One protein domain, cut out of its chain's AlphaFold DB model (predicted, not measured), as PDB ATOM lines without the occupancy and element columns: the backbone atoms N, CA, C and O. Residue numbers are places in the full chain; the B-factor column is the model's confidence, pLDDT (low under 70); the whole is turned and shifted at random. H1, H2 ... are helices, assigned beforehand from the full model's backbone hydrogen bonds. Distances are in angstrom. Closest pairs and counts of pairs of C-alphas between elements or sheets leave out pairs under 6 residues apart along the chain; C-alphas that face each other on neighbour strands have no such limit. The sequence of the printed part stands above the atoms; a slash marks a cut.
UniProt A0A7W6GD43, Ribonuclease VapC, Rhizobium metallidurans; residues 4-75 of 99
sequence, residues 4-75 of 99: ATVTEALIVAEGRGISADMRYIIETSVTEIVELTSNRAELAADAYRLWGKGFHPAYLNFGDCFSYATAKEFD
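What this domain is: This is residues 4 to 75 of the 99 residues of the protein "Ribonuclease VapC" of Rhizobium metallidurans (UniProt A0A7W6GD43). What shape does the printed part make? Two pairs of helices stand one beyond the other along the longest axis: a helical hairpin of H1 and H2 at one end, and H3 crossing H4 at the other. The two pairs meet where the first residues of H1, 4 to 8, pack on residues 63 to 67 of H4, and the link of residues 30 to 37 leads across from H2 to H3. What is it made of, and how closely is it drawn together? The 72 printed residues, with four named helices in the order H1, H2, H3, H4 and no named strand, are all helix in class. The whole is only just loose, close to compact, with a radius of gyration of the C-alphas of 13.5 A and spans of 35 by 26 by 18 A.

Where its parts are: Where does the first pair lie? H1 is residues 4 to 15, from C-alpha 4 at (135.850, 88.774, 115.442), and is 16.9 A long from first to last C-alpha. H2 is residues 19 to 29, 15.3 A long, and ends with C-alpha 29 at (128.651, 82.787, 101.592). Where does the second pair lie? H3, residues 38 to 51, is the longest helix at 20.0 A. H4, residues 62 to 73, is 17.1 A long and ends with C-alpha 73 at (135.117, 101.709, 108.364).

How they stand to each other: How do H1 and H2 stand? They touch as a hairpin, closest at the C-alphas of Ala 13 and Ser 19, 4.8 A apart. They run opposite ways at a shallow tilt of 34 degrees, only just short of steep. What does H1 touch besides H2? With residues 4 to 8 alone it touches residues 63 to 67 of H4, closest at the C-alphas of Thr 5 and Gly 63, 6.2 A apart; the tilt is shallow, 32 degrees, opposite ways. How do H3 and H4 stand, and which helices stay apart? H3 and H4 touch, closest at the C-alphas of Ala 44 and Cys 65, 4.7 A apart, and run opposite ways at a steep tilt of 69.6 degrees, only just short of about perpendicular. H1 and H3, H2 and H4, and H2 and H3 are apart. Are the helix backbones complete? In H1, H2 and H3 every O i to N i+4 pair is within hydrogen-bond range; in H4 it is 6 of 8.

The domain as a whole: How far does it reach? The two C-alphas farthest apart, those of Thr 28 and Phe 55, are 37.2 A apart. Is it unbroken, and how sure is the model? The printed part has no cut; the link from H1 to H2 is tight, and those from H2 to H3 and from H3 to H4 are short. The mean pLDDT of the printed part is 94.7, and no printed residue is under 70.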
ATOM      1  N   ALA A   4     136.445  88.886 114.110       96.31
ATOM      2  CA  ALA A   4     135.850  88.774 115.442       96.31
ATOM      3  C   ALA A   4     134.436  88.169 115.378       96.31
ATOM      4  O   ALA A   4     134.127  87.254 116.138       96.31
ATOM      5  N   THR A   5     133.616  88.596 114.410       95.81
ATOM      6  CA  THR A   5     132.278  88.025 114.175       95.81
ATOM      7  C   THR A   5     132.364  86.555 113.754       95.81
ATOM      8  O   THR A   5     131.540  85.748 114.170       95.81
ATOM      9  N   VAL A   6     133.377  86.175 112.963       97.06
ATOM     10  CA  VAL A   6     133.631  84.762 112.612       97.06
ATOM     11  C   VAL A   6     133.946  83.941 113.863       97.06
ATOM     12  O   VAL A   6     133.370  82.874 114.060       97.06
ATOM     13  N   THR A   7     134.822  84.452 114.732       97.06
ATOM     14  CA  THR A   7     135.162  83.800 116.006       97.06
ATOM     15  C   THR A   7     133.921  83.574 116.867       97.06
ATOM     16  O   THR A   7     133.682  82.456 117.321       97.06
ATOM     17  N   GLU A   8     133.099  84.608 117.053       96.81
ATOM     18  CA  GLU A   8     131.855  84.514 117.822       96.81
ATOM     19  C   GLU A   8     130.887  83.488 117.221       96.81
ATOM     20  O   GLU A   8     130.390  82.616 117.936       96.81
ATOM     21  N   ALA A   9     130.664  83.540 115.903       95.81
ATOM     22  CA  ALA A   9     129.770  82.615 115.215       95.81
ATOM     23  C   ALA A   9     130.202  81.153 115.401       95.81
ATOM     24  O   ALA A   9     129.362  80.295 115.674       95.81
ATOM     25  N   LEU A  10     131.507  80.868 115.311       97.31
ATOM     26  CA  LEU A  10     132.050  79.525 115.519       97.31
ATOM     27  C   LEU A  10     131.928  79.060 116.977       97.31
ATOM     28  O   LEU A  10     131.558  77.910 117.206       97.31
ATOM     29  N   ILE A  11     132.176  79.933 117.960       97.50
ATOM     30  CA  ILE A  11     132.001  79.608 119.389       97.50
ATOM     31  C   ILE A  11     130.532  79.284 119.694       97.50
ATOM     32  O   ILE A  11     130.233  78.293 120.360       97.50
ATOM     33  N   VAL A  12     129.600  80.099 119.190       96.38
ATOM     34  CA  VAL A  12     128.159  79.882 119.389       96.38
ATOM     35  C   VAL A  12     127.688  78.610 118.683       96.38
ATOM     36  O   VAL A  12     126.881  77.867 119.244       96.38
ATOM     37  N   ALA A  13     128.184  78.341 117.473       97.88
ATOM     38  CA  ALA A  13     127.860  77.129 116.728       97.88
ATOM     39  C   ALA A  13     128.344  75.860 117.446       97.88
ATOM     40  O   ALA A  13     127.598  74.882 117.502       97.88
ATOM     41  N   GLU A  14     129.526  75.909 118.064       97.75
ATOM     42  CA  GLU A  14     130.063  74.819 118.885       97.75
ATOM     43  C   GLU A  14     129.158  74.521 120.076       97.75
ATOM     44  O   GLU A  14     128.724  73.385 120.259       97.75
ATOM     45  N   GLY A  15     128.752  75.556 120.819       97.31
ATOM     46  CA  GLY A  15     127.811  75.402 121.933       97.31
ATOM     47  C   GLY A  15     126.434  74.856 121.529       97.31
ATOM     48  O   GLY A  15     125.673  74.417 122.388       97.31
ATOM     49  N   ARG A  16     126.105  74.875 120.232       97.44
ATOM     50  CA  ARG A  16     124.844  74.374 119.664       97.44
ATOM     51  C   ARG A  16     124.994  73.057 118.894       97.44
ATOM     52  O   ARG A  16     123.990  72.550 118.405       97.44
ATOM     53  N   GLY A  17     126.205  72.509 118.775       97.75
ATOM     54  CA  GLY A  17     126.466  71.269 118.035       97.75
ATOM     55  C   GLY A  17     126.299  71.380 116.514       97.75
ATOM     56  O   GLY A  17     126.044  70.373 115.863       97.75
ATOM     57  N   ILE A  18     126.431  72.585 115.944       98.12
ATOM     58  CA  ILE A  18     126.230  72.871 114.505       98.12
ATOM     59  C   ILE A  18     127.478  73.483 113.842       98.12
ATOM     60  O   ILE A  18     127.391  74.235 112.871       98.12
ATOM     61  N   SER A  19     128.667  73.192 114.372       97.25
ATOM     62  CA  SER A  19     129.932  73.779 113.905       97.25
ATOM     63  C   SER A  19     130.248  73.481 112.441       97.25
ATOM     64  O   SER A  19     130.787  74.345 111.753       97.25
ATOM     65  N   ALA A  20     129.918  72.279 111.956       97.56
ATOM     66  CA  ALA A  20     130.145  71.900 110.561       97.56
ATOM     67  C   ALA A  20     129.306  72.761 109.602       97.56
ATOM     68  O   ALA A  20     129.851  73.340 108.663       97.56
ATOM     69  N   ASP A  21     128.016  72.924 109.900       98.00
ATOM     70  CA  ASP A  21     127.100  73.733 109.093       98.00
ATOM     71  C   ASP A  21     127.502  75.212 109.100       98.00
ATOM     72  O   ASP A  21     127.506  75.864 108.056       98.00
ATOM     73  N   MET A  22     127.909  75.746 110.259       97.75
ATOM     74  CA  MET A  22     128.376  77.133 110.358       97.75
ATOM     75  C   MET A  22     129.631  77.378 109.512       97.75
ATOM     76  O   MET A  22     129.710  78.382 108.805       97.75
ATOM     77  N   ARG A  23     130.608  76.460 109.545       97.25
ATOM     78  CA  ARG A  23     131.813  76.557 108.703       97.25
ATOM     79  C   ARG A  23     131.458  76.526 107.225       97.25
ATOM     80  O   ARG A  23     131.907  77.399 106.492       97.25
ATOM     81  N   TYR A  24     130.592  75.598 106.822       97.75
ATOM     82  CA  TYR A  24     130.116  75.504 105.445       97.75
ATOM     83  C   TYR A  24     129.447  76.805 104.974       97.75
ATOM     84  O   TYR A  24     129.742  77.295 103.885       97.75
ATOM     85  N   ILE A  25     128.586  77.415 105.796       96.25
ATOM     86  CA  ILE A  25     127.940  78.696 105.465       96.25
ATOM     87  C   ILE A  25     128.979  79.808 105.298       96.25
ATOM     88  O   ILE A  25     128.917  80.553 104.320       96.25
ATOM     89  N   ILE A  26     129.939  79.922 106.221       96.38
ATOM     90  CA  ILE A  26     130.989  80.946 106.145       96.38
ATOM     91  C   ILE A  26     131.818  80.756 104.871       96.38
ATOM     92  O   ILE A  26     131.980  81.704 104.111       96.38
ATOM     93  N   GLU A  27     132.274  79.535 104.594       96.19
ATOM     94  CA  GLU A  27     133.094  79.217 103.418       96.19
ATOM     95  C   GLU A  27     132.370  79.476 102.089       96.19
ATOM     96  O   GLU A  27     132.998  79.885 101.115       96.19
ATOM     97  N   THR A  28     131.053  79.260 102.035       96.81
ATOM     98  CA  THR A  28     130.275  79.389 100.790       96.81
ATOM     99  C   THR A  28     129.646  80.762 100.579       96.81
ATOM    100  O   THR A  28     129.352  81.120  99.439       96.81
ATOM    101  N   SER A  29     129.420  81.533 101.648       94.00
ATOM    102  CA  SER A  29     128.651  82.787 101.592       94.00
ATOM    103  C   SER A  29     129.476  84.036 101.901       94.00
ATOM    104  O   SER A  29     129.071  85.138 101.529       94.00
ATOM    105  N   VAL A  30     130.611  83.906 102.597       93.69
ATOM    106  CA  VAL A  30     131.452  85.044 102.986       93.69
ATOM    107  C   VAL A  30     132.619  85.174 102.018       93.69
ATOM    108  O   VAL A  30     133.547  84.375 102.032       93.69
ATOM    109  N   THR A  31     132.604  86.229 101.207       91.50
ATOM    110  CA  THR A  31     133.648  86.475 100.200       91.50
ATOM    111  C   THR A  31     134.969  86.953 100.805       91.50
ATOM    112  O   THR A  31     136.029  86.723 100.232       91.50
ATOM    113  N   GLU A  32     134.914  87.640 101.949       95.06
ATOM    114  CA  GLU A  32     136.088  88.230 102.595       95.06
ATOM    115  C   GLU A  32     135.937  88.248 104.120       95.06
ATOM    116  O   GLU A  32     134.909  88.687 104.659       95.06
ATOM    117  N   ILE A  33     136.989  87.814 104.817       96.31
ATOM    118  CA  ILE A  33     137.143  87.962 106.266       96.31
ATOM    119  C   ILE A  33     138.176  89.060 106.520       96.31
ATOM    120  O   ILE A  33     139.334  88.930 106.138       96.31
ATOM    121  N   VAL A  34     137.756  90.129 107.188       96.56
ATOM    122  CA  VAL A  34     138.586  91.299 107.468       96.56
ATOM    123  C   VAL A  34     139.246  91.149 108.843       96.56
ATOM    124  O   VAL A  34     138.566  90.921 109.847       96.56
ATOM    125  N   GLU A  35     140.568  91.307 108.892       97.06
ATOM    126  CA  GLU A  35     141.405  91.148 110.091       97.06
ATOM    127  C   GLU A  35     141.117  92.185 111.176       97.06
ATOM    128  O   GLU A  35     141.012  93.365 110.867       97.06
ATOM    129  N   LEU A  36     141.084  91.807 112.456       95.75
ATOM    130  CA  LEU A  36     140.936  92.779 113.543       95.75
ATOM    131  C   LEU A  36     142.226  93.598 113.744       95.75
ATOM    132  O   LEU A  36     143.217  93.089 114.259       95.75
ATOM    133  N   THR A  37     142.190  94.880 113.379       96.38
ATOM    134  CA  THR A  37     143.302  95.823 113.574       96.38
ATOM    135  C   THR A  37     143.128  96.637 114.858       96.38
ATOM    136  O   THR A  37     142.017  96.767 115.376       96.38
ATOM    137  N   SER A  38     144.207  97.254 115.350       96.31
ATOM    138  CA  SER A  38     144.144  98.163 116.506       96.31
ATOM    139  C   SER A  38     143.178  99.330 116.276       96.31
ATOM    140  O   SER A  38     142.393  99.653 117.158       96.31
ATOM    141  N   ASN A  39     143.168  99.910 115.069       95.56
ATOM    142  CA  ASN A  39     142.228 100.977 114.719       95.56
ATOM    143  C   ASN A  39     140.769 100.503 114.814       95.56
ATOM    144  O   ASN A  39     139.921 101.192 115.372       95.56
ATOM    145  N   ARG A  40     140.471  99.295 114.322       95.75
ATOM    146  CA  ARG A  40     139.110  98.756 114.390       95.75
ATOM    147  C   ARG A  40     138.693  98.376 115.806       95.75
ATOM    148  O   ARG A  40     137.512  98.469 116.128       95.75
ATOM    149  N   ALA A  41     139.641  97.975 116.650       96.56
ATOM    150  CA  ALA A  41     139.382  97.752 118.066       96.56
ATOM    151  C   ALA A  41     138.948  99.051 118.770       96.56
ATOM    152  O   ALA A  41     137.962  99.031 119.505       96.56
ATOM    153  N   GLU A  42     139.605 100.180 118.485       97.38
ATOM    154  CA  GLU A  42     139.195 101.497 119.002       97.38
ATOM    155  C   GLU A  42     137.812 101.907 118.473       97.38
ATOM    156  O   GLU A  42     136.929 102.260 119.256       97.38
ATOM    157  N   LEU A  43     137.558 101.752 117.166       95.88
ATOM    158  CA  LEU A  43     136.241 102.031 116.577       95.88
ATOM    159  C   LEU A  43     135.122 101.173 117.192       95.88
ATOM    160  O   LEU A  43     134.006 101.655 117.389       95.88
ATOM    161  N   ALA A  44     135.402  99.908 117.511       96.38
ATOM    162  CA  ALA A  44     134.456  99.033 118.198       96.38
ATOM    163  C   ALA A  44     134.205  99.494 119.646       96.38
ATOM    164  O   ALA A  44     133.062  99.490 120.104       96.38
ATOM    165  N   ALA A  45     135.238  99.944 120.362       96.44
ATOM    166  CA  ALA A  45     135.080 100.500 121.704       96.44
ATOM    167  C   ALA A  45     134.234 101.786 121.691       96.44
ATOM    168  O   ALA A  45     133.346 101.953 122.532       96.44
ATOM    169  N   ASP A  46     134.447 102.660 120.708       96.06
ATOM    170  CA  ASP A  46     133.639 103.866 120.513       96.06
ATOM    171  C   ASP A  46     132.190 103.538 120.143       96.06
ATOM    172  O   ASP A  46     131.261 104.148 120.675       96.06
ATOM    173  N   ALA A  47     131.969 102.513 119.316       95.12
ATOM    174  CA  ALA A  47     130.631 102.011 119.027       95.12
ATOM    175  C   ALA A  47     129.900 101.565 120.299       95.12
ATOM    176  O   ALA A  47     128.735 101.921 120.493       95.12
ATOM    177  N   TYR A  48     130.582 100.848 121.200       94.69
ATOM    178  CA  TYR A  48     129.994 100.453 122.479       94.69
ATOM    179  C   TYR A  48     129.662 101.667 123.343       94.69
ATOM    180  O   TYR A  48     128.601 101.690 123.950       94.69
ATOM    181  N   ARG A  49     130.516 102.700 123.385       93.19
ATOM    182  CA  ARG A  49     130.244 103.946 124.133       93.19
ATOM    183  C   ARG A  49     129.015 104.698 123.619       93.19
ATOM    184  O   ARG A  49     128.341 105.342 124.415       93.19
ATOM    185  N   LEU A  50     128.727 104.623 122.321       92.69
ATOM    186  CA  LEU A  50     127.572 105.289 121.710       92.69
ATOM    187  C   LEU A  50     126.287 104.463 121.838       92.69
ATOM    188  O   LEU A  50     125.226 105.000 122.150       92.69
ATOM    189  N   TRP A  51     126.382 103.153 121.608       93.88
ATOM    190  CA  TRP A  51     125.226 102.294 121.338       93.88
ATOM    191  C   TRP A  51     125.083 101.102 122.294       93.88
ATOM    192  O   TRP A  51     124.190 100.269 122.115       93.88
ATOM    193  N   GLY A  52     125.951 101.011 123.299       88.00
ATOM    194  CA  GLY A  52     126.134  99.834 124.135       88.00
ATOM    195  C   GLY A  52     124.942  99.453 125.008       88.00
ATOM    196  O   GLY A  52     124.099 100.262 125.420       88.00
ATOM    197  N   LYS A  53     124.907  98.160 125.332       85.88
ATOM    198  CA  LYS A  53     123.954  97.570 126.268       85.88
ATOM    199  C   LYS A  53     124.093  98.169 127.668       85.88
ATOM    200  O   LYS A  53     125.181  98.279 128.221       85.88
ATOM    201  N   GLY A  54     122.947  98.508 128.258       84.94
ATOM    202  CA  GLY A  54     122.834  99.019 129.629       84.94
ATOM    203  C   GLY A  54     122.485 100.503 129.717       84.94
ATOM    204  O   GLY A  54     121.940 100.917 130.735       84.94
ATOM    205  N   PHE A  55     122.716 101.280 128.654       84.12
ATOM    206  CA  PHE A  55     122.414 102.716 128.651       84.12
ATOM    207  C   PHE A  55     121.834 103.248 127.332       84.12
ATOM    208  O   PHE A  55     121.114 104.244 127.373       84.12
ATOM    209  N   HIS A  56     122.074 102.600 126.183       86.94
ATOM    210  CA  HIS A  56     121.485 103.013 124.906       86.94
ATOM    211  C   HIS A  56     120.395 102.032 124.423       86.94
ATOM    212  O   HIS A  56     120.587 100.817 124.512       86.94
ATOM    213  N   PRO A  57     119.279 102.507 123.827       82.12
ATOM    214  CA  PRO A  57     118.209 101.650 123.300       82.12
ATOM    215  C   PRO A  57     118.588 100.682 122.167       82.12
ATOM    216  O   PRO A  57     117.744  99.863 121.797       82.12
ATOM    217  N   ALA A  58     119.774 100.833 121.569       83.31
ATOM    218  CA  ALA A  58     120.314  99.931 120.545       83.31
ATOM    219  C   ALA A  58     120.873  98.638 121.157       83.31
ATOM    220  O   ALA A  58     120.848  97.602 120.513       83.31
ATOM    221  N   TYR A  59     121.301  98.688 122.421       87.88
ATOM    222  CA  TYR A  59     121.759  97.534 123.187       87.88
ATOM    223  C   TYR A  59     122.884  96.708 122.543       87.88
ATOM    224  O   TYR A  59     122.938  95.498 122.774       87.88
ATOM    225  N   LEU A  60     123.807  97.341 121.805       91.19
ATOM    226  CA  LEU A  60     124.918  96.615 121.187       91.19
ATOM    227  C   LEU A  60     125.748  95.882 122.248       91.19
ATOM    228  O   LEU A  60     126.102  96.445 123.291       91.19
ATOM    229  N   ASN A  61     126.053  94.620 121.971       91.50
ATOM    230  CA  ASN A  61     126.960  93.805 122.767       91.50
ATOM    231  C   ASN A  61     128.413  93.912 122.247       91.50
ATOM    232  O   ASN A  61     128.698  94.634 121.293       91.50
ATOM    233  N   PHE A  62     129.350  93.212 122.895       92.12
ATOM    234  CA  PHE A  62     130.768  93.224 122.512       92.12
ATOM    235  C   PHE A  62     131.017  92.737 121.070       92.12
ATOM    236  O   PHE A  62     131.751  93.387 120.331       92.12
ATOM    237  N   GLY A  63     130.382  91.638 120.655       92.94
ATOM    238  CA  GLY A  63     130.451  91.093 119.297       92.94
ATOM    239  C   GLY A  63     129.873  92.044 118.248       92.94
ATOM    240  O   GLY A  63     130.513  92.328 117.229       92.94
ATOM    241  N   ASP A  64     128.715  92.640 118.550       94.75
ATOM    242  CA  ASP A  64     128.030  93.589 117.662       94.75
ATOM    243  C   ASP A  64     128.907  94.792 117.304       94.75
ATOM    244  O   ASP A  64     128.849  95.306 116.183       94.75
ATOM    245  N   CYS A  65     129.754  95.228 118.238       96.12
ATOM    246  CA  CYS A  65     130.639  96.368 118.038       96.12
ATOM    247  C   CYS A  65     131.652  96.130 116.916       96.12
ATOM    248  O   CYS A  65     131.964  97.063 116.179       96.12
ATOM    249  N   PHE A  66     132.124  94.895 116.716       97.19
ATOM    250  CA  PHE A  66     133.030  94.583 115.606       97.19
ATOM    251  C   PHE A  66     132.313  94.582 114.259       97.19
ATOM    252  O   PHE A  66     132.874  95.051 113.265       97.19
ATOM    253  N   SER A  67     131.078  94.078 114.222       96.19
ATOM    254  CA  SER A  67     130.226  94.121 113.032       96.19
ATOM    255  C   SER A  67     129.922  95.569 112.638       96.19
ATOM    256  O   SER A  67     130.117  95.948 111.483       96.19
ATOM    257  N   TYR A  68     129.547  96.403 113.614       96.44
ATOM    258  CA  TYR A  68     129.317  97.833 113.423       96.44
ATOM    259  C   TYR A  68     130.587  98.567 112.973       96.44
ATOM    260  O   TYR A  68     130.556  99.273 111.968       96.44
ATOM    261  N   ALA A  69     131.715  98.381 113.665       97.06
ATOM    262  CA  ALA A  69     132.962  99.074 113.345       97.06
ATOM    263  C   ALA A  69     133.447  98.739 111.931       97.06
ATOM    264  O   ALA A  69     133.833  99.637 111.188       97.06
ATOM    265  N   THR A  70     133.348  97.468 111.530       96.50
ATOM    266  CA  THR A  70     133.676  97.045 110.162       96.50
ATOM    267  C   THR A  70     132.756  97.730 109.152       96.50
ATOM    268  O   THR A  70     133.235  98.304 108.183       96.50
ATOM    269  N   ALA A  71     131.442  97.740 109.387       95.88
ATOM    270  CA  ALA A  71     130.502  98.399 108.480       95.88
ATOM    271  C   ALA A  71     130.768  99.909 108.343       95.88
ATOM    272  O   ALA A  71     130.725 100.451 107.240       95.88
ATOM    273  N   LYS A  72     131.097 100.590 109.450       95.25
ATOM    274  CA  LYS A  72     131.432 102.022 109.454       95.25
ATOM    275  C   LYS A  72     132.756 102.324 108.755       95.25
ATOM    276  O   LYS A  72     132.815 103.302 108.020       95.25
ATOM    277  N   GLU A  73     133.792 101.514 108.973       95.06
ATOM    278  CA  GLU A  73     135.117 101.709 108.364       95.06
ATOM    279  C   GLU A  73     135.071 101.594 106.835       95.06
ATOM    280  O   GLU A  73     135.717 102.376 106.144       95.06
ATOM    281  N   PHE A  74     134.264 100.669 106.307       94.25
ATOM    282  CA  PHE A  74     134.112 100.454 104.866       94.25
ATOM    283  C   PHE A  74     132.921 101.211 104.237       94.25
ATOM    284  O   PHE A  74     132.645 101.008 103.057       94.25
ATOM    285  N   ASP A  75     132.199 102.044 105.005       94.75
ATOM    286  CA  ASP A  75     130.912 102.677 104.630       94.75
ATOM    287  C   ASP A  75     129.955 101.721 103.890       94.75
ATOM    288  O   ASP A  75     129.315 102.063 102.890       94.75
TER     289      ASP A  75